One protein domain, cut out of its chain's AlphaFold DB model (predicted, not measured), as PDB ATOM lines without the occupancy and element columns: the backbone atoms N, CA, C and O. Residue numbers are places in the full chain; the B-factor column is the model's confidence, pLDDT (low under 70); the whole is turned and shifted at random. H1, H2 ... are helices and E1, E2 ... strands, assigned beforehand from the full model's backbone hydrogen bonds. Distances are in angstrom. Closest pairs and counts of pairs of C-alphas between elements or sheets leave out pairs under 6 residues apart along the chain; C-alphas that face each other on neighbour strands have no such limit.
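This is residues 31 to 167 of the 193 residues of an uncharacterized protein of Streptomyces sp. SCUT-3 (UniProt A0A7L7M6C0). A twisted antiparallel sheet, E2 to E5, makes one end, with helices over one face; the long helix H4 starts beside the sheet and reaches away from it to the other end, where H1, H5 and H6 gather round its residues 144 to 154. H3 covers E2 beside the first part of H4, and H2 sits in the middle, between E2 and H1. The 137 printed residues hold six named helices and five named strands, in the order H1 E1 H2 H3 E2 E3 E4 E5 H4 H5 H6; the class is mixed. The whole is compact, with a radius of gyration of the C-alphas of 15.1 A and spans of 43 by 32 by 25 A.

H1, residues 34 to 45, touches H2, residues 69 to 75, at a steep tilt of 39 degrees, opposite ways; the closest C-alphas are those of Met 39 and Ser 71, 5.2 A apart. E1, residues 51 to 55, pairs with no named strand. H2 is on the sheet of E2, residues 90 to 94, E3, residues 101 to 108, E4, residues 111 to 118, and E5, residues 127 to 132. H3, residues 77 to 86, is over E2, only just not over E3 too, at a height over the sheet of 8.4 A. The strands form a meander, each the antiparallel neighbour of the one before: N 92 and O 103 are 2.8 A apart, N 104 and O 115 2.9 A, and N 114 and O 129 2.8 A, within hydrogen-bond range. H4, residues 133 to 154, stands up from the sheet at 54 degrees, on the same face as H3. H4 touches H3 at a shallow tilt of 32 degrees, opposite ways, with the C-alphas of Leu 84 and Glu 137 closest at 6.1 A. Its residues 148 to 152 touch H5, residues 156 to 159, and its residues 144 to 151 touch H6, residues 164 to 167; the closest C-alphas are Leu 151 and Phe 159, 5.3 A, and Ala 148 and Phe 164, 5.0 A. H1 touches H4 with residues 41 to 45 alone; the closest C-alphas are those of Ala 44 and Val 154, 6.4 A apart. Every O i to N i+4 pair is within hydrogen-bond range in H1 and H3, 2 of 3 in H2 and 17 of 18 in H4; H5 and H6 are too short for such a pair.

H1 begins at C-alpha 34, (205.429, 266.752, 141.676), and is 16.3 A long. E3 and E4 are 22.1 A and 22.6 A long. H4 runs 31.3 A from C-alpha 133 at (192.125, 274.082, 120.695). H6 ends at C-alpha 167, (205.392, 278.499, 134.607).

The C-alphas farthest apart, those of Asn 123 and Pro 156, are 45.1 A apart. The printed part has no cut; the link from E1 to H2, residues 56 to 68, is long. The mean pLDDT of the printed part is 93.0, and residues 97 to 98 are under 70.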
ATOM      1  N   PRO A  31     210.699 267.117 147.919       90.31
ATOM      2  CA  PRO A  31     210.826 268.199 146.945       90.31
ATOM      3  C   PRO A  31     210.995 267.721 145.491       90.31
ATOM      4  O   PRO A  31     211.116 268.570 144.608       90.31
ATOM      5  N   GLU A  32     211.059 266.411 145.240       89.25
ATOM      6  CA  GLU A  32     211.192 265.830 143.895       89.25
ATOM      7  C   GLU A  32     209.863 265.259 143.375       89.25
ATOM      8  O   GLU A  32     209.691 265.141 142.161       89.25
ATOM      9  N   ASP A  33     208.913 264.955 144.264       93.38
ATOM     10  CA  ASP A  33     207.572 264.486 143.910       93.38
ATOM     11  C   ASP A  33     206.641 265.650 143.516       93.38
ATOM     12  O   ASP A  33     206.162 266.431 144.344       93.38
ATOM     13  N   TYR A  34     206.334 265.741 142.220       93.00
ATOM     14  CA  TYR A  34     205.429 266.752 141.676       93.00
ATOM     15  C   TYR A  34     204.019 266.704 142.279       93.00
ATOM     16  O   TYR A  34     203.443 267.760 142.551       93.00
ATOM     17  N   VAL A  35     203.468 265.512 142.526       92.50
ATOM     18  CA  VAL A  35     202.120 265.348 143.093       92.50
ATOM     19  C   VAL A  35     202.100 265.901 144.515       92.50
ATOM     20  O   VAL A  35     201.234 266.710 144.862       92.50
ATOM     21  N   TYR A  36     203.116 265.567 145.318       94.06
ATOM     22  CA  TYR A  36     203.295 266.155 146.647       94.06
ATOM     23  C   TYR A  36     203.393 267.687 146.585       94.06
ATOM     24  O   TYR A  36     202.751 268.393 147.377       94.06
ATOM     25  N   LEU A  37     204.161 268.231 145.637       95.12
ATOM     26  CA  LEU A  37     204.300 269.677 145.486       95.12
ATOM     27  C   LEU A  37     202.993 270.350 145.042       95.12
ATOM     28  O   LEU A  37     202.655 271.407 145.582       95.12
ATOM     29  N   ALA A  38     202.234 269.750 144.121       95.12
ATOM     30  CA  ALA A  38     200.929 270.241 143.674       95.12
ATOM     31  C   ALA A  38     199.927 270.297 144.838       95.12
ATOM     32  O   ALA A  38     199.281 271.330 145.052       95.12
ATOM     33  N   MET A  39     199.863 269.240 145.654       94.31
ATOM     34  CA  MET A  39     199.045 269.195 146.871       94.31
ATOM     35  C   MET A  39     199.486 270.238 147.907       94.31
ATOM     36  O   MET A  39     198.652 270.923 148.509       94.31
ATOM     37  N   THR A  40     200.797 270.400 148.105       94.62
ATOM     38  CA  THR A  40     201.365 271.374 149.051       94.62
ATOM     39  C   THR A  40     201.061 272.810 148.616       94.62
ATOM     40  O   THR A  40     200.619 273.633 149.425       94.62
ATOM     41  N   ALA A  41     201.231 273.108 147.326       95.00
ATOM     42  CA  ALA A  41     200.905 274.389 146.709       95.00
ATOM     43  C   ALA A  41     199.416 274.737 146.864       95.00
ATOM     44  O   ALA A  41     199.071 275.813 147.364       95.00
ATOM     45  N   CYS A  42     198.536 273.801 146.509       95.94
ATOM     46  CA  CYS A  42     197.087 273.932 146.651       95.94
ATOM     47  C   CYS A  42     196.673 274.138 148.117       95.94
ATOM     48  O   CYS A  42     195.919 275.059 148.438       95.94
ATOM     49  N   SER A  43     197.261 273.382 149.047       94.19
ATOM     50  CA  SER A  43     197.034 273.540 150.491       94.19
ATOM     51  C   SER A  43     197.464 274.909 151.025       94.19
ATOM     52  O   SER A  43     196.849 275.445 151.955       94.19
ATOM     53  N   ALA A  44     198.526 275.495 150.469       92.81
ATOM     54  CA  ALA A  44     198.963 276.839 150.825       92.81
ATOM     55  C   ALA A  44     197.992 277.902 150.281       92.81
ATOM     56  O   ALA A  44     197.580 278.797 151.024       92.81
ATOM     57  N   LEU A  45     197.556 277.766 149.025       94.19
ATOM     58  CA  LEU A  45     196.587 278.665 148.388       94.19
ATOM     59  C   LEU A  45     195.197 278.599 149.032       94.19
ATOM     60  O   LEU A  45     194.546 279.634 149.170       94.19
ATOM     61  N   ALA A  46     194.767 277.433 149.514       93.81
ATOM     62  CA  ALA A  46     193.488 277.257 150.208       93.81
ATOM     63  C   ALA A  46     193.371 278.080 151.508       93.81
ATOM     64  O   ALA A  46     192.271 278.319 152.003       93.81
ATOM     65  N   LYS A  47     194.499 278.551 152.063       92.19
ATOM     66  CA  LYS A  47     194.550 279.432 153.247       92.19
ATOM     67  C   LYS A  47     194.379 280.916 152.891       92.19
ATOM     68  O   LYS A  47     194.462 281.772 153.774       92.19
ATOM     69  N   THR A  48     194.181 281.224 151.614       92.94
ATOM     70  CA  THR A  48     194.030 282.580 151.078       92.94
ATOM     71  C   THR A  48     192.602 282.830 150.593       92.94
ATOM     72  O   THR A  48     191.700 282.029 150.827       92.94
ATOM     73  N   ASP A  49     192.381 283.966 149.937       93.69
ATOM     74  CA  ASP A  49     191.132 284.306 149.258       93.69
ATOM     75  C   ASP A  49     191.139 283.978 147.754       93.69
ATOM     76  O   ASP A  49     190.216 284.393 147.043       93.69
ATOM     77  N   ALA A  50     192.146 283.232 147.281       95.44
ATOM     78  CA  ALA A  50     192.181 282.687 145.929       95.44
ATOM     79  C   ALA A  50     190.903 281.886 145.625       95.44
ATOM     80  O   ALA A  50     190.232 281.367 146.525       95.44
ATOM     81  N   ARG A  51     190.541 281.783 144.343       95.44
ATOM     82  CA  ARG A  51     189.361 281.017 143.906       95.44
ATOM     83  C   ARG A  51     189.680 280.197 142.672       95.44
ATOM     84  O   ARG A  51     190.189 280.743 141.704       95.44
ATOM     85  N   PHE A  52     189.283 278.934 142.678       95.75
ATOM     86  CA  PHE A  52     189.255 278.094 141.490       95.75
ATOM     87  C   PHE A  52     187.804 277.808 141.114       95.75
ATOM     88  O   PHE A  52     186.947 277.645 141.982       95.75
ATOM     89  N   ARG A  53     187.511 277.806 139.817       94.62
ATOM     90  CA  ARG A  53     186.221 277.371 139.281       94.62
ATOM     91  C   ARG A  53     186.474 276.463 138.106       94.62
ATOM     92  O   ARG A  53     187.280 276.808 137.250       94.62
ATOM     93  N   ILE A  54     185.714 275.384 138.034       94.69
ATOM     94  CA  ILE A  54     185.659 274.478 136.895       94.69
ATOM     95  C   ILE A  54     184.203 274.082 136.669       94.69
ATOM     96  O   ILE A  54     183.437 273.883 137.616       94.69
ATOM     97  N   GLY A  55     183.804 274.025 135.406       93.81
ATOM     98  CA  GLY A  55     182.435 273.748 135.012       93.81
ATOM     99  C   GLY A  55     182.350 273.318 133.558       93.81
ATOM    100  O   GLY A  55     183.339 273.312 132.837       93.81
ATOM    101  N   GLY A  56     181.149 272.948 133.132       93.69
ATOM    102  CA  GLY A  56     180.834 272.449 131.799       93.69
ATOM    103  C   GLY A  56     179.680 271.455 131.829       93.69
ATOM    104  O   GLY A  56     179.140 271.106 132.886       93.69
ATOM    105  N   PHE A  57     179.288 270.984 130.651       92.69
ATOM    106  CA  PHE A  57     178.337 269.891 130.445       92.69
ATOM    107  C   PHE A  57     176.964 270.133 131.098       92.69
ATOM    108  O   PHE A  57     176.299 269.213 131.605       92.69
ATOM    109  N   GLY A  58     176.542 271.401 131.080       89.88
ATOM    110  CA  GLY A  58     175.289 271.895 131.659       89.88
ATOM    111  C   GLY A  58     175.396 272.446 133.087       89.88
ATOM    112  O   GLY A  58     174.442 273.078 133.549       89.88
ATOM    113  N   THR A  59     176.540 272.290 133.758       89.31
ATOM    114  CA  THR A  59     176.769 272.758 135.135       89.31
ATOM    115  C   THR A  59     177.876 273.808 135.155       89.31
ATOM    116  O   THR A  59     179.004 273.505 134.799       89.31
ATOM    117  N   GLN A  60     177.573 275.043 135.564       87.44
ATOM    118  CA  GLN A  60     178.535 276.159 135.488       87.44
ATOM    119  C   GLN A  60     179.686 276.073 136.491       87.44
ATOM    120  O   GLN A  60     180.741 276.638 136.238       87.44
ATOM    121  N   ASP A  61     179.459 275.420 137.626       90.94
ATOM    122  CA  ASP A  61     180.428 275.299 138.709       90.94
ATOM    123  C   ASP A  61     180.232 273.931 139.360       90.94
ATOM    124  O   ASP A  61     179.117 273.590 139.771       90.94
ATOM    125  N   TRP A  62     181.287 273.123 139.383       90.94
ATOM    126  CA  TRP A  62     181.278 271.806 140.018       90.94
ATOM    127  C   TRP A  62     181.552 271.871 141.524       90.94
ATOM    128  O   TRP A  62     181.426 270.845 142.185       90.94
ATOM    129  N   GLY A  63     181.839 273.058 142.069       89.00
ATOM    130  CA  GLY A  63     182.021 273.278 143.502       89.00
ATOM    131  C   GLY A  63     183.379 272.827 144.029       89.00
ATOM    132  O   GLY A  63     183.447 272.437 145.187       89.00
ATOM    133  N   PHE A  64     184.420 272.876 143.189       91.06
ATOM    134  CA  PHE A  64     185.779 272.476 143.558       91.06
ATOM    135  C   PHE A  64     186.336 273.367 144.670       91.06
ATOM    136  O   PHE A  64     186.308 274.597 144.554       91.06
ATOM    137  N   ASP A  65     186.901 272.760 145.708       91.06
ATOM    138  CA  ASP A  65     187.785 273.464 146.631       91.06
ATOM    139  C   ASP A  65     189.222 273.585 146.086       91.06
ATOM    140  O   ASP A  65     189.650 272.861 145.187       91.06
ATOM    141  N   ILE A  66     189.978 274.562 146.598       92.88
ATOM    142  CA  ILE A  66     191.371 274.781 146.174       92.88
ATOM    143  C   ILE A  66     192.315 273.734 146.755       92.88
ATOM    144  O   ILE A  66     193.340 273.461 146.152       92.88
ATOM    145  N   GLY A  67     192.038 273.202 147.942       91.38
ATOM    146  CA  GLY A  67     193.002 272.377 148.659       91.38
ATOM    147  C   GLY A  67     193.179 271.013 148.009       91.38
ATOM    148  O   GLY A  67     194.288 270.658 147.625       91.38
ATOM    149  N   TYR A  68     192.085 270.265 147.915       89.31
ATOM    150  CA  TYR A  68     192.076 268.881 147.457       89.31
ATOM    151  C   TYR A  68     191.603 268.775 146.007       89.31
ATOM    152  O   TYR A  68     192.252 268.149 145.175       89.31
ATOM    153  N   ASP A  69     190.496 269.435 145.664       92.12
ATOM    154  CA  ASP A  69     189.882 269.217 144.354       92.12
ATOM    155  C   ASP A  69     190.724 269.834 143.231       92.12
ATOM    156  O   ASP A  69     190.953 269.209 142.195       92.12
ATOM    157  N   MET A  70     191.234 271.050 143.440       94.25
ATOM    158  CA  MET A  70     192.154 271.683 142.496       94.25
ATOM    159  C   MET A  70     193.497 270.947 142.402       94.25
ATOM    160  O   MET A  70     194.066 270.949 141.314       94.25
ATOM    161  N   SER A  71     193.994 270.296 143.467       94.12
ATOM    162  CA  SER A  71     195.272 269.569 143.382       94.12
ATOM    163  C   SER A  71     195.188 268.443 142.361       94.12
ATOM    164  O   SER A  71     196.036 268.393 141.479       94.12
ATOM    165  N   SER A  72     194.092 267.671 142.368       92.75
ATOM    166  CA  SER A  72     193.857 266.615 141.370       92.75
ATOM    167  C   SER A  72     193.835 267.130 139.927       92.75
ATOM    168  O   SER A  72     194.202 266.418 139.003       92.75
ATOM    169  N   PHE A  73     193.425 268.385 139.711       94.88
ATOM    170  CA  PHE A  73     193.475 269.003 138.385       94.88
ATOM    171  C   PHE A  73     194.885 269.499 138.039       94.88
ATOM    172  O   PHE A  73     195.319 269.375 136.898       94.88
ATOM    173  N   VAL A  74     195.594 270.089 139.009       95.50
ATOM    174  CA  VAL A  74     196.964 270.592 138.825       95.50
ATOM    175  C   VAL A  74     197.934 269.444 138.557       95.50
ATOM    176  O   VAL A  74     198.791 269.610 137.700       95.50
ATOM    177  N   GLU A  75     197.760 268.291 139.207       93.19
ATOM    178  CA  GLU A  75     198.523 267.053 138.968       93.19
ATOM    179  C   GLU A  75     198.563 266.662 137.478       93.19
ATOM    180  O   GLU A  75     199.604 266.254 136.976       93.19
ATOM    181  N   GLU A  76     197.466 266.874 136.749       94.06
ATOM    182  CA  GLU A  76     197.336 266.510 135.329       94.06
ATOM    183  C   GLU A  76     197.573 267.704 134.377       94.06
ATOM    184  O   GLU A  76     197.503 267.580 133.150       94.06
ATOM    185  N   LEU A  77     197.826 268.904 134.913       95.31
ATOM    186  CA  LEU A  77     197.957 270.132 134.123       95.31
ATOM    187  C   LEU A  77     199.140 270.115 133.135       95.31
ATOM    188  O   LEU A  77     198.940 270.591 132.010       95.31
ATOM    189  N   PRO A  78     200.344 269.602 133.479       93.75
ATOM    190  CA  PRO A  78     201.436 269.484 132.512       93.75
ATOM    191  C   PRO A  78     201.034 268.642 131.294       93.75
ATOM    192  O   PRO A  78     201.194 269.088 130.156       93.75
ATOM    193  N   GLU A  79     200.434 267.472 131.535       93.56
ATOM    194  CA  GLU A  79     199.983 266.567 130.477       93.56
ATOM    195  C   GLU A  79     198.883 267.203 129.624       93.56
ATOM    196  O   GLU A  79     198.935 267.128 128.395       93.56
ATOM    197  N   LEU A  80     197.926 267.908 130.245       96.00
ATOM    198  CA  LEU A  80     196.885 268.644 129.524       96.00
ATOM    199  C   LEU A  80     197.485 269.668 128.558       96.00
ATOM    200  O   LEU A  80     197.088 269.730 127.392       96.00
ATOM    201  N   VAL A  81     198.422 270.486 129.035       94.69
ATOM    202  CA  VAL A  81     199.048 271.528 128.215       94.69
ATOM    203  C   VAL A  81     199.815 270.910 127.046       94.69
ATOM    204  O   VAL A  81     199.647 271.350 125.903       94.69
ATOM    205  N   GLU A  82     200.622 269.880 127.304       93.56
ATOM    206  CA  GLU A  82     201.416 269.226 126.264       93.56
ATOM    207  C   GLU A  82     200.539 268.471 125.258       93.56
ATOM    208  O   GLU A  82     200.743 268.569 124.045       93.56
ATOM    209  N   GLY A  83     199.502 267.770 125.712       95.06
ATOM    210  CA  GLY A  83     198.582 267.069 124.822       95.06
ATOM    211  C   GLY A  83     197.780 268.007 123.925       95.06
ATOM    212  O   GLY A  83     197.648 267.756 122.724       95.06
ATOM    213  N   LEU A  84     197.326 269.150 124.454       96.00
ATOM    214  CA  LEU A  84     196.674 270.183 123.643       96.00
ATOM    215  C   LEU A  84     197.619 270.733 122.563       96.00
ATOM    216  O   LEU A  84     197.205 270.873 121.409       96.00
ATOM    217  N   ARG A  85     198.890 270.985 122.893       94.62
ATOM    218  CA  ARG A  85     199.900 271.490 121.943       94.62
ATOM    219  C   ARG A  85     200.286 270.468 120.882       94.62
ATOM    220  O   ARG A  85     200.285 270.777 119.688       94.62
ATOM    221  N   SER A  86     200.592 269.251 121.316       95.00
ATOM    222  CA  SER A  86     201.010 268.147 120.448       95.00
ATOM    223  C   SER A  86     199.854 267.572 119.624       95.00
ATOM    224  O   SER A  86     200.084 266.908 118.612       95.00
ATOM    225  N   GLY A  87     198.604 267.863 120.002       96.12
ATOM    226  CA  GLY A  87     197.418 267.270 119.386       96.12
ATOM    227  C   GLY A  87     197.205 265.812 119.797       96.12
ATOM    228  O   GLY A  87     196.620 265.046 119.033       96.12
ATOM    229  N   THR A  88     197.686 265.434 120.981       96.81
ATOM    230  CA  THR A  88     197.558 264.088 121.546       96.81
ATOM    231  C   THR A  88     196.366 264.037 122.505       96.81
ATOM    232  O   THR A  88     196.140 265.007 123.233       96.81
ATOM    233  N   PRO A  89     195.577 262.946 122.524       97.88
ATOM    234  CA  PRO A  89     194.519 262.793 123.512       97.88
ATOM    235  C   PRO A  89     195.062 262.779 124.945       97.88
ATOM    236  O   PRO A  89     196.072 262.128 125.201       97.88
ATOM    237  N   VAL A  90     194.362 263.450 125.860       97.12
ATOM    238  CA  VAL A  90     194.705 263.501 127.294       97.12
ATOM    239  C   VAL A  90     193.485 263.169 128.123       97.12
ATOM    240  O   VAL A  90     192.374 263.607 127.814       97.12
ATOM    241  N   GLU A  91     193.704 262.418 129.191       96.38
ATOM    242  CA  GLU A  91     192.685 262.047 130.151       96.38
ATOM    243  C   GLU A  91     193.013 262.669 131.509       96.38
ATOM    244  O   GLU A  91     194.105 262.483 132.018       96.38
ATOM    245  N   ILE A  92     192.066 263.403 132.092       94.69
ATOM    246  CA  ILE A  92     192.183 263.962 133.441       94.69
ATOM    247  C   ILE A  92     191.198 263.235 134.341       94.69
ATOM    248  O   ILE A  92     189.984 263.246 134.090       94.69
ATOM    249  N   TYR A  93     191.715 262.655 135.418       91.12
ATOM    250  CA  TYR A  93     190.919 261.984 136.434       91.12
ATOM    251  C   TYR A  93     190.628 262.928 137.598       91.12
ATOM    252  O   TYR A  93     191.475 263.221 138.430       91.12
ATOM    253  N   LEU A  94     189.379 263.374 137.686       90.06
ATOM    254  CA  LEU A  94     188.888 264.204 138.777       90.06
ATOM    255  C   LEU A  94     188.195 263.303 139.795       90.06
ATOM    256  O   LEU A  94     186.987 263.062 139.724       90.06
ATOM    257  N   TYR A  95     188.966 262.866 140.787       80.81
ATOM    258  CA  TYR A  95     188.503 262.059 141.914       80.81
ATOM    259  C   TYR A  95     188.032 262.810 143.190       80.81
ATOM    260  O   TYR A  95     187.795 262.131 144.198       80.81
ATOM    261  N   PRO A  96     187.832 264.149 143.235       75.12
ATOM    262  CA  PRO A  96     187.350 264.780 144.452       75.12
ATOM    263  C   PRO A  96     185.905 264.420 144.806       75.12
ATOM    264  O   PRO A  96     185.075 264.066 143.952       75.12
ATOM    265  N   GLN A  97     185.595 264.516 146.104       61.16
ATOM    266  CA  GLN A  97     184.308 264.093 146.648       61.16
ATOM    267  C   GLN A  97     183.150 264.841 145.977       61.16
ATOM    268  O   GLN A  97     183.030 266.058 146.052       61.16
ATOM    269  N   GLY A  98     182.236 264.091 145.357       66.06
ATOM    270  CA  GLY A  98     181.019 264.651 144.763       66.06
ATOM    271  C   GLY A  98     181.145 265.082 143.301       66.06
ATOM    272  O   GLY A  98     180.129 265.466 142.714       66.06
ATOM    273  N   VAL A  99     182.321 264.946 142.688       74.88
ATOM    274  CA  VAL A  99     182.520 265.171 141.252       74.88
ATOM    275  C   VAL A  99     182.644 263.822 140.562       74.88
ATOM    276  O   VAL A  99     181.735 263.498 139.799       74.88
ATOM    277  N   ASP A 100     183.682 263.049 140.909       86.50
ATOM    278  CA  ASP A 100     184.036 261.727 140.363       86.50
ATOM    279  C   ASP A 100     183.798 261.645 138.844       86.50
ATOM    280  O   ASP A 100     182.798 261.102 138.350       86.50
ATOM    281  N   ARG A 101     184.684 262.321 138.104       91.50
ATOM    282  CA  ARG A 101     184.605 262.485 136.651       91.50
ATOM    283  C   ARG A 101     185.935 262.192 135.991       91.50
ATOM    284  O   ARG A 101     186.980 262.565 136.500       91.50
ATOM    285  N   THR A 102     185.861 261.678 134.776       94.88
ATOM    286  CA  THR A 102     186.982 261.709 133.839       94.88
ATOM    287  C   THR A 102     186.683 262.712 132.737       94.88
ATOM    288  O   THR A 102     185.578 262.710 132.179       94.88
ATOM    289  N   LEU A 103     187.662 263.553 132.415       96.69
ATOM    290  CA  LEU A 103     187.647 264.403 131.232       96.69
ATOM    291  C   LEU A 103     188.606 263.836 130.195       96.69
ATOM    292  O   LEU A 103     189.792 263.717 130.466       96.69
ATOM    293  N   LEU A 104     188.099 263.515 129.011       97.94
ATOM    294  CA  LEU A 104     188.914 263.095 127.878       97.94
ATOM    295  C   LEU A 104     188.928 264.213 126.838       97.94
ATOM    296  O   LEU A 104     187.880 264.586 126.309       97.94
ATOM    297  N   PHE A 105     190.112 264.734 126.553       98.31
ATOM    298  CA  PHE A 105     190.363 265.750 125.543       98.31
ATOM    299  C   PHE A 105     190.844 265.047 124.277       98.31
ATOM    300  O   PHE A 105     191.894 264.416 124.290       98.31
ATOM    301  N   GLU A 106     190.093 265.146 123.179       98.19
ATOM    302  CA  GLU A 106     190.445 264.549 121.885       98.19
ATOM    303  C   GLU A 106     190.681 265.655 120.844       98.19
ATOM    304  O   GLU A 106     189.721 266.163 120.247       98.19
ATOM    305  N   PRO A 107     191.940 266.070 120.614       96.94
ATOM    306  CA  PRO A 107     192.262 267.037 119.573       96.94
ATOM    307  C   PRO A 107     191.923 266.518 118.169       96.94
ATOM    308  O   PRO A 107     192.275 265.404 117.784       96.94
ATOM    309  N   ALA A 108     191.275 267.364 117.373       93.56
ATOM    310  CA  ALA A 108     190.893 267.107 115.991       93.56
ATOM    311  C   ALA A 108     191.182 268.354 115.138       93.56
ATOM    312  O   ALA A 108     190.315 269.180 114.850       93.56
ATOM    313  N   GLY A 109     192.444 268.518 114.733       92.88
ATOM    314  CA  GLY A 109     192.885 269.702 113.993       92.88
ATOM    315  C   GLY A 109     192.873 270.959 114.869       92.88
ATOM    316  O   GLY A 109     193.641 271.053 115.821       92.88
ATOM    317  N   GLY A 110     192.042 271.946 114.517       95.06
ATOM    318  CA  GLY A 110     191.899 273.201 115.273       95.06
ATOM    319  C   GLY A 110     190.891 273.135 116.425       95.06
ATOM    320  O   GLY A 110     190.746 274.111 117.163       95.06
ATOM    321  N   GLU A 111     190.195 272.011 116.581       97.75
ATOM    322  CA  GLU A 111     189.174 271.791 117.602       97.75
ATOM    323  C   GLU A 111     189.598 270.679 118.567       97.75
ATOM    324  O   GLU A 111     190.495 269.888 118.276       97.75
ATOM    325  N   VAL A 112     188.943 270.622 119.721       98.00
ATOM    326  CA  VAL A 112     189.071 269.553 120.712       98.00
ATOM    327  C   VAL A 112     187.668 269.134 121.122       98.00
ATOM    328  O   VAL A 112     186.853 269.976 121.511       98.00
ATOM    329  N   VAL A 113     187.391 267.834 121.045       97.94
ATOM    330  CA  VAL A 113     186.194 267.250 121.656       97.94
ATOM    331  C   VAL A 113     186.540 266.921 123.100       97.94
ATOM    332  O   VAL A 113     187.399 266.083 123.355       97.94
ATOM    333  N   VAL A 114     185.884 267.586 124.046       97.75
ATOM    334  CA  VAL A 114     186.016 267.280 125.472       97.75
ATOM    335  C   VAL A 114     184.846 266.393 125.868       97.75
ATOM    336  O   VAL A 114     183.687 266.796 125.745       97.75
ATOM    337  N   LYS A 115     185.140 265.183 126.340       97.25
ATOM    338  CA  LYS A 115     184.154 264.223 126.837       97.25
ATOM    339  C   LYS A 115     184.218 264.164 128.350       97.25
ATOM    340  O   LYS A 115     185.294 264.039 128.919       97.25
ATOM    341  N   CYS A 116     183.066 264.212 129.001       95.75
ATOM    342  CA  CYS A 116     182.949 264.054 130.441       95.75
ATOM    343  C   CYS A 116     182.205 262.767 130.778       95.75
ATOM    344  O   CYS A 116     181.012 262.627 130.487       95.75
ATOM    345  N   PHE A 117     182.917 261.860 131.437       94.44
ATOM    346  CA  PHE A 117     182.378 260.643 132.026       94.44
ATOM    347  C   PHE A 117     182.026 260.937 133.489       94.44
ATOM    348  O   PHE A 117     182.873 261.414 134.236       94.44
ATOM    349  N   ASP A 118     180.770 260.718 133.887       90.88
ATOM    350  CA  ASP A 118     180.314 260.858 135.279       90.88
ATOM    351  C   ASP A 118     180.289 259.467 135.916       90.88
ATOM    352  O   ASP A 118     179.364 258.688 135.666       90.88
ATOM    353  N   HIS A 119     181.296 259.141 136.724       89.25
ATOM    354  CA  HIS A 119     181.460 257.795 137.289       89.25
ATOM    355  C   HIS A 119     180.378 257.443 138.310       89.25
ATOM    356  O   HIS A 119     180.123 256.271 138.583       89.25
ATOM    357  N   ARG A 120     179.628 258.440 138.790       86.62
ATOM    358  CA  ARG A 120     178.442 258.234 139.636       86.62
ATOM    359  C   ARG A 120     177.236 257.741 138.836       86.62
ATOM    360  O   ARG A 120     176.250 257.292 139.421       86.62
ATOM    361  N   ASN A 121     177.286 257.832 137.509       87.31
ATOM    362  CA  ASN A 121     176.268 257.311 136.608       87.31
ATOM    363  C   ASN A 121     176.920 256.579 135.415       87.31
ATOM    364  O   ASN A 121     176.803 257.027 134.272       87.31
ATOM    365  N   PRO A 122     177.560 255.420 135.663       83.88
ATOM    366  CA  PRO A 122     178.420 254.741 134.687       83.88
ATOM    367  C   PRO A 122     177.667 254.185 133.469       83.88
ATOM    368  O   PRO A 122     178.277 253.814 132.474       83.88
ATOM    369  N   ASN A 123     176.334 254.123 133.528       91.44
ATOM    370  CA  ASN A 123     175.498 253.677 132.411       91.44
ATOM    371  C   ASN A 123     175.085 254.822 131.473       91.44
ATOM    372  O   ASN A 123     174.443 254.572 130.452       91.44
ATOM    373  N   SER A 124     175.384 256.074 131.825       89.69
ATOM    374  CA  SER A 124     175.093 257.215 130.959       89.69
ATOM    375  C   SER A 124     176.216 257.413 129.943       89.69
ATOM    376  O   SER A 124     177.384 257.303 130.309       89.69
ATOM    377  N   PRO A 125     175.894 257.730 128.675       91.75
ATOM    378  CA  PRO A 125     176.920 258.099 127.711       91.75
ATOM    379  C   PRO A 125     177.664 259.358 128.189       91.75
ATOM    380  O   PRO A 125     177.059 260.189 128.885       91.75
ATOM    381  N   PRO A 126     178.944 259.532 127.810       93.94
ATOM    382  CA  PRO A 126     179.664 260.751 128.129       93.94
ATOM    383  C   PRO A 126     178.948 261.956 127.525       93.94
ATOM    384  O   PRO A 126     178.359 261.890 126.442       93.94
ATOM    385  N   LYS A 127     179.002 263.076 128.240       95.25
ATOM    386  CA  LYS A 127     178.592 264.362 127.676       95.25
ATOM    387  C   LYS A 127     179.758 264.934 126.885       95.25
ATOM    388  O   LYS A 127     180.894 264.810 127.322       95.25
ATOM    389  N   GLU A 128     179.468 265.580 125.765       96.00
ATOM    390  CA  GLU A 128     180.495 266.099 124.864       96.00
ATOM    391  C   GLU A 128     180.305 267.587 124.612       96.00
ATOM    392  O   GLU A 128     179.177 268.073 124.467       96.00
ATOM    393  N   GLU A 129     181.421 268.293 124.514       96.25
ATOM    394  CA  GLU A 129     181.477 269.674 124.065       96.25
ATOM    395  C   GLU A 129     182.672 269.875 123.136       96.25
ATOM    396  O   GLU A 129     183.710 269.238 123.297       96.25
ATOM    397  N   VAL A 130     182.517 270.762 122.153       96.56
ATOM    398  CA  VAL A 130     183.552 271.061 121.158       96.56
ATOM    399  C   VAL A 130     184.085 272.458 121.415       96.56
ATOM    400  O   VAL A 130     183.306 273.407 121.527       96.56
ATOM    401  N   HIS A 131     185.405 272.574 121.486       96.81
ATOM    402  CA  HIS A 131     186.109 273.821 121.770       96.81
ATOM    403  C   HIS A 131     187.182 274.072 120.725       96.81
ATOM    404  O   HIS A 131     187.727 273.131 120.149       96.81
ATOM    405  N   ARG A 132     187.536 275.341 120.507       96.88
ATOM    406  CA  ARG A 132     188.763 275.647 119.768       96.88
ATOM    407  C   ARG A 132     189.949 275.222 120.622       96.88
ATOM    408  O   ARG A 132     190.004 275.529 121.812       96.88
ATOM    409  N   ARG A 133     190.918 274.551 120.008       96.50
ATOM    410  CA  ARG A 133     192.125 274.082 120.695       96.50
ATOM    411  C   ARG A 133     192.910 275.231 121.327       96.50
ATOM    412  O   ARG A 133     193.336 275.114 122.465       96.50
ATOM    413  N   GLU A 134     193.017 276.347 120.605       96.19
ATOM    414  CA  GLU A 134     193.684 277.570 121.076       96.19
ATOM    415  C   GLU A 134     193.054 278.145 122.355       96.19
ATOM    416  O   GLU A 134     193.775 278.663 123.201       96.19
ATOM    417  N   ASP A 135     191.733 278.015 122.534       96.62
ATOM    418  CA  ASP A 135     191.045 278.531 123.724       96.62
ATOM    419  C   ASP A 135     191.345 277.663 124.954       96.62
ATOM    420  O   ASP A 135     191.595 278.192 126.036       96.62
ATOM    421  N   LEU A 136     191.347 276.334 124.793       97.00
ATOM    422  CA  LEU A 136     191.693 275.410 125.878       97.00
ATOM    423  C   LEU A 136     193.174 275.506 126.251       97.00
ATOM    424  O   LEU A 136     193.504 275.492 127.434       97.00
ATOM    425  N   GLU A 137     194.057 275.637 125.257       95.88
ATOM    426  CA  GLU A 137     195.489 275.820 125.497       95.88
ATOM    427  C   GLU A 137     195.750 277.121 126.262       95.88
ATOM    428  O   GLU A 137     196.456 277.108 127.269       95.88
ATOM    429  N   ALA A 138     195.143 278.233 125.830       95.38
ATOM    430  CA  ALA A 138     195.277 279.515 126.513       95.38
ATOM    431  C   ALA A 138     194.778 279.440 127.963       95.38
ATOM    432  O   ALA A 138     195.452 279.930 128.862       95.38
ATOM    433  N   MET A 139     193.643 278.776 128.199       96.31
ATOM    434  CA  MET A 139     193.071 278.596 129.535       96.31
ATOM    435  C   MET A 139     193.974 277.758 130.455       96.31
ATOM    436  O   MET A 139     194.181 278.121 131.613       96.31
ATOM    437  N   ALA A 140     194.546 276.663 129.943       96.75
ATOM    438  CA  ALA A 140     195.477 275.815 130.687       96.75
ATOM    439  C   ALA A 140     196.796 276.544 131.000       96.75
ATOM    440  O   ALA A 140     197.280 276.505 132.132       96.75
ATOM    441  N   ALA A 141     197.346 277.269 130.023       94.75
ATOM    442  CA  ALA A 141     198.561 278.056 130.205       94.75
ATOM    443  C   ALA A 141     198.355 279.230 131.179       94.75
ATOM    444  O   ALA A 141     199.205 279.475 132.033       94.75
ATOM    445  N   GLU A 142     197.222 279.934 131.095       96.12
ATOM    446  CA  GLU A 142     196.867 281.012 132.025       96.12
ATOM    447  C   GLU A 142     196.747 280.489 133.459       96.12
ATOM    448  O   GLU A 142     197.299 281.095 134.379       96.12
ATOM    449  N   LEU A 143     196.110 279.327 133.649       97.12
ATOM    450  CA  LEU A 143     196.049 278.672 134.954       97.12
ATOM    451  C   LEU A 143     197.451 278.397 135.510       97.12
ATOM    452  O   LEU A 143     197.723 278.768 136.651       97.12
ATOM    453  N   ALA A 144     198.339 277.787 134.720       96.81
ATOM    454  CA  ALA A 144     199.703 277.473 135.145       96.81
ATOM    455  C   ALA A 144     200.478 278.733 135.574       96.81
ATOM    456  O   ALA A 144     201.100 278.758 136.642       96.81
ATOM    457  N   VAL A 145     200.394 279.801 134.775       96.06
ATOM    458  CA  VAL A 145     201.058 281.088 135.037       96.06
ATOM    459  C   VAL A 145     200.541 281.732 136.324       96.06
ATOM    460  O   VAL A 145     201.334 282.111 137.190       96.06
ATOM    461  N   GLU A 146     199.222 281.874 136.468       97.00
ATOM    462  CA  GLU A 146     198.621 282.555 137.620       97.00
ATOM    463  C   GLU A 146     198.765 281.739 138.911       97.00
ATOM    464  O   GLU A 146     198.996 282.304 139.988       97.00
ATOM    465  N   PHE A 147     198.726 280.408 138.804       96.56
ATOM    466  CA  PHE A 147     199.051 279.504 139.902       96.56
ATOM    467  C   PHE A 147     200.489 279.728 140.381       96.56
ATOM    468  O   PHE A 147     200.705 280.061 141.548       96.56
ATOM    469  N   ALA A 148     201.468 279.656 139.474       96.06
ATOM    470  CA  ALA A 148     202.882 279.846 139.791       96.06
ATOM    471  C   ALA A 148     203.187 281.218 140.410       96.06
ATOM    472  O   ALA A 148     203.863 281.304 141.436       96.06
ATOM    473  N   ARG A 149     202.644 282.299 139.837       95.06
ATOM    474  CA  ARG A 149     202.793 283.661 140.383       95.06
ATOM    475  C   ARG A 149     202.224 283.788 141.790       95.06
ATOM    476  O   ARG A 149     202.798 284.475 142.633       95.06
ATOM    477  N   SER A 150     201.116 283.108 142.068       95.12
ATOM    478  CA  SER A 150     200.535 283.102 143.408       95.12
ATOM    479  C   SER A 150     201.461 282.406 144.410       95.12
ATOM    480  O   SER A 150     201.651 282.902 145.523       95.12
ATOM    481  N   LEU A 151     202.114 281.308 144.013       93.56
ATOM    482  CA  LEU A 151     203.062 280.596 144.877       93.56
ATOM    483  C   LEU A 151     204.294 281.423 145.241       93.56
ATOM    484  O   LEU A 151     204.794 281.271 146.353       93.56
ATOM    485  N   GLU A 152     204.752 282.333 144.377       92.06
ATOM    486  CA  GLU A 152     205.886 283.219 144.680       92.06
ATOM    487  C   GLU A 152     205.670 284.013 145.979       92.06
ATOM    488  O   GLU A 152     206.615 284.261 146.726       92.06
ATOM    489  N   THR A 153     204.416 284.359 146.285       89.06
ATOM    490  CA  THR A 153     204.045 285.064 147.520       89.06
ATOM    491  C   THR A 153     203.584 284.116 148.628       89.06
ATOM    492  O   THR A 153     203.849 284.360 149.804       89.06
ATOM    493  N   VAL A 154     202.856 283.053 148.273       90.56
ATOM    494  CA  VAL A 154     202.139 282.197 149.236       90.56
ATOM    495  C   VAL A 154     203.022 281.070 149.775       90.56
ATOM    496  O   VAL A 154     202.945 280.736 150.956       90.56
ATOM    497  N   ALA A 155     203.855 280.487 148.915       91.31
ATOM    498  CA  ALA A 155     204.708 279.343 149.217       91.31
ATOM    499  C   ALA A 155     206.045 279.437 148.450       91.31
ATOM    500  O   ALA A 155     206.309 278.623 147.560       91.31
ATOM    501  N   PRO A 156     206.931 280.395 148.800       91.38
ATOM    502  CA  PRO A 156     208.155 280.648 148.037       91.38
ATOM    503  C   PRO A 156     209.095 279.438 147.932       91.38
ATOM    504  O   PRO A 156     209.888 279.357 146.999       91.38
ATOM    505  N   ALA A 157     209.053 278.516 148.902       91.38
ATOM    506  CA  ALA A 157     209.832 277.280 148.866       91.38
ATOM    507  C   ALA A 157     209.386 276.345 147.734       91.38
ATOM    508  O   ALA A 157     210.239 275.873 146.992       91.38
ATOM    509  N   VAL A 158     208.072 276.163 147.565       92.94
ATOM    510  CA  VAL A 158     207.485 275.353 146.486       92.94
ATOM    511  C   VAL A 158     207.660 276.045 145.139       92.94
ATOM    512  O   VAL A 158     208.071 275.415 144.174       92.94
ATOM    513  N   PHE A 159     207.442 277.363 145.081       93.62
ATOM    514  CA  PHE A 159     207.605 278.149 143.853       93.62
ATOM    515  C   PHE A 159     208.986 277.996 143.196       93.62
ATOM    516  O   PHE A 159     209.097 278.071 141.978       93.62
ATOM    517  N   ARG A 160     210.052 277.810 143.985       93.38
ATOM    518  CA  ARG A 160     211.421 277.671 143.463       93.38
ATOM    519  C   ARG A 160     211.702 276.316 142.813       93.38
ATOM    520  O   ARG A 160     212.781 276.171 142.244       93.38
ATOM    521  N   LEU A 161     210.800 275.351 142.943       93.38
ATOM    522  CA  LEU A 161     210.938 274.014 142.382       93.38
ATOM    523  C   LEU A 161     210.217 273.930 141.037       93.38
ATOM    524  O   LEU A 161     209.246 274.653 140.782       93.38
ATOM    525  N   GLU A 162     210.712 273.050 140.174       90.69
ATOM    526  CA  GLU A 162     210.045 272.727 138.916       90.69
ATOM    527  C   GLU A 162     208.674 272.061 139.173       90.69
ATOM    528  O   GLU A 162     208.511 271.351 140.169       90.69
ATOM    529  N   PRO A 163     207.670 272.291 138.307       92.44
ATOM    530  CA  PRO A 163     207.700 273.176 137.138       92.44
ATOM    531  C   PRO A 163     207.328 274.645 137.452       92.44
ATOM    532  O   PRO A 163     207.337 275.514 136.573       92.44
ATOM    533  N   PHE A 164     206.973 274.958 138.704       94.12
ATOM    534  CA  PHE A 164     206.321 276.224 139.071       94.12
ATOM    535  C   PHE A 164     207.176 277.462 138.787       94.12
ATOM    536  O   PHE A 164     206.659 278.499 138.370       94.12
ATOM    537  N   CYS A 165     208.489 277.368 138.971       92.19
ATOM    538  CA  CYS A 165     209.401 278.483 138.727       92.19
ATOM    539  C   CYS A 165     209.443 278.939 137.261       92.19
ATOM    540  O   CYS A 165     209.686 280.121 137.007       92.19
ATOM    541  N   ARG A 166     209.209 278.029 136.306       91.50
ATOM    542  CA  ARG A 166     209.202 278.319 134.860       91.50
ATOM    543  C   ARG A 166     207.826 278.750 134.373       91.50
ATOM    544  O   ARG A 166     207.714 279.663 133.552       91.50
ATOM    545  N   TRP A 167     206.775 278.179 134.955       94.12
ATOM    546  CA  TRP A 167     205.392 278.499 134.607       94.12
ATOM    547  C   TRP A 167     205.065 279.990 134.697       94.12
ATOM    548  O   TRP A 167     204.341 280.499 133.849       94.12
TER     549      TRP A 167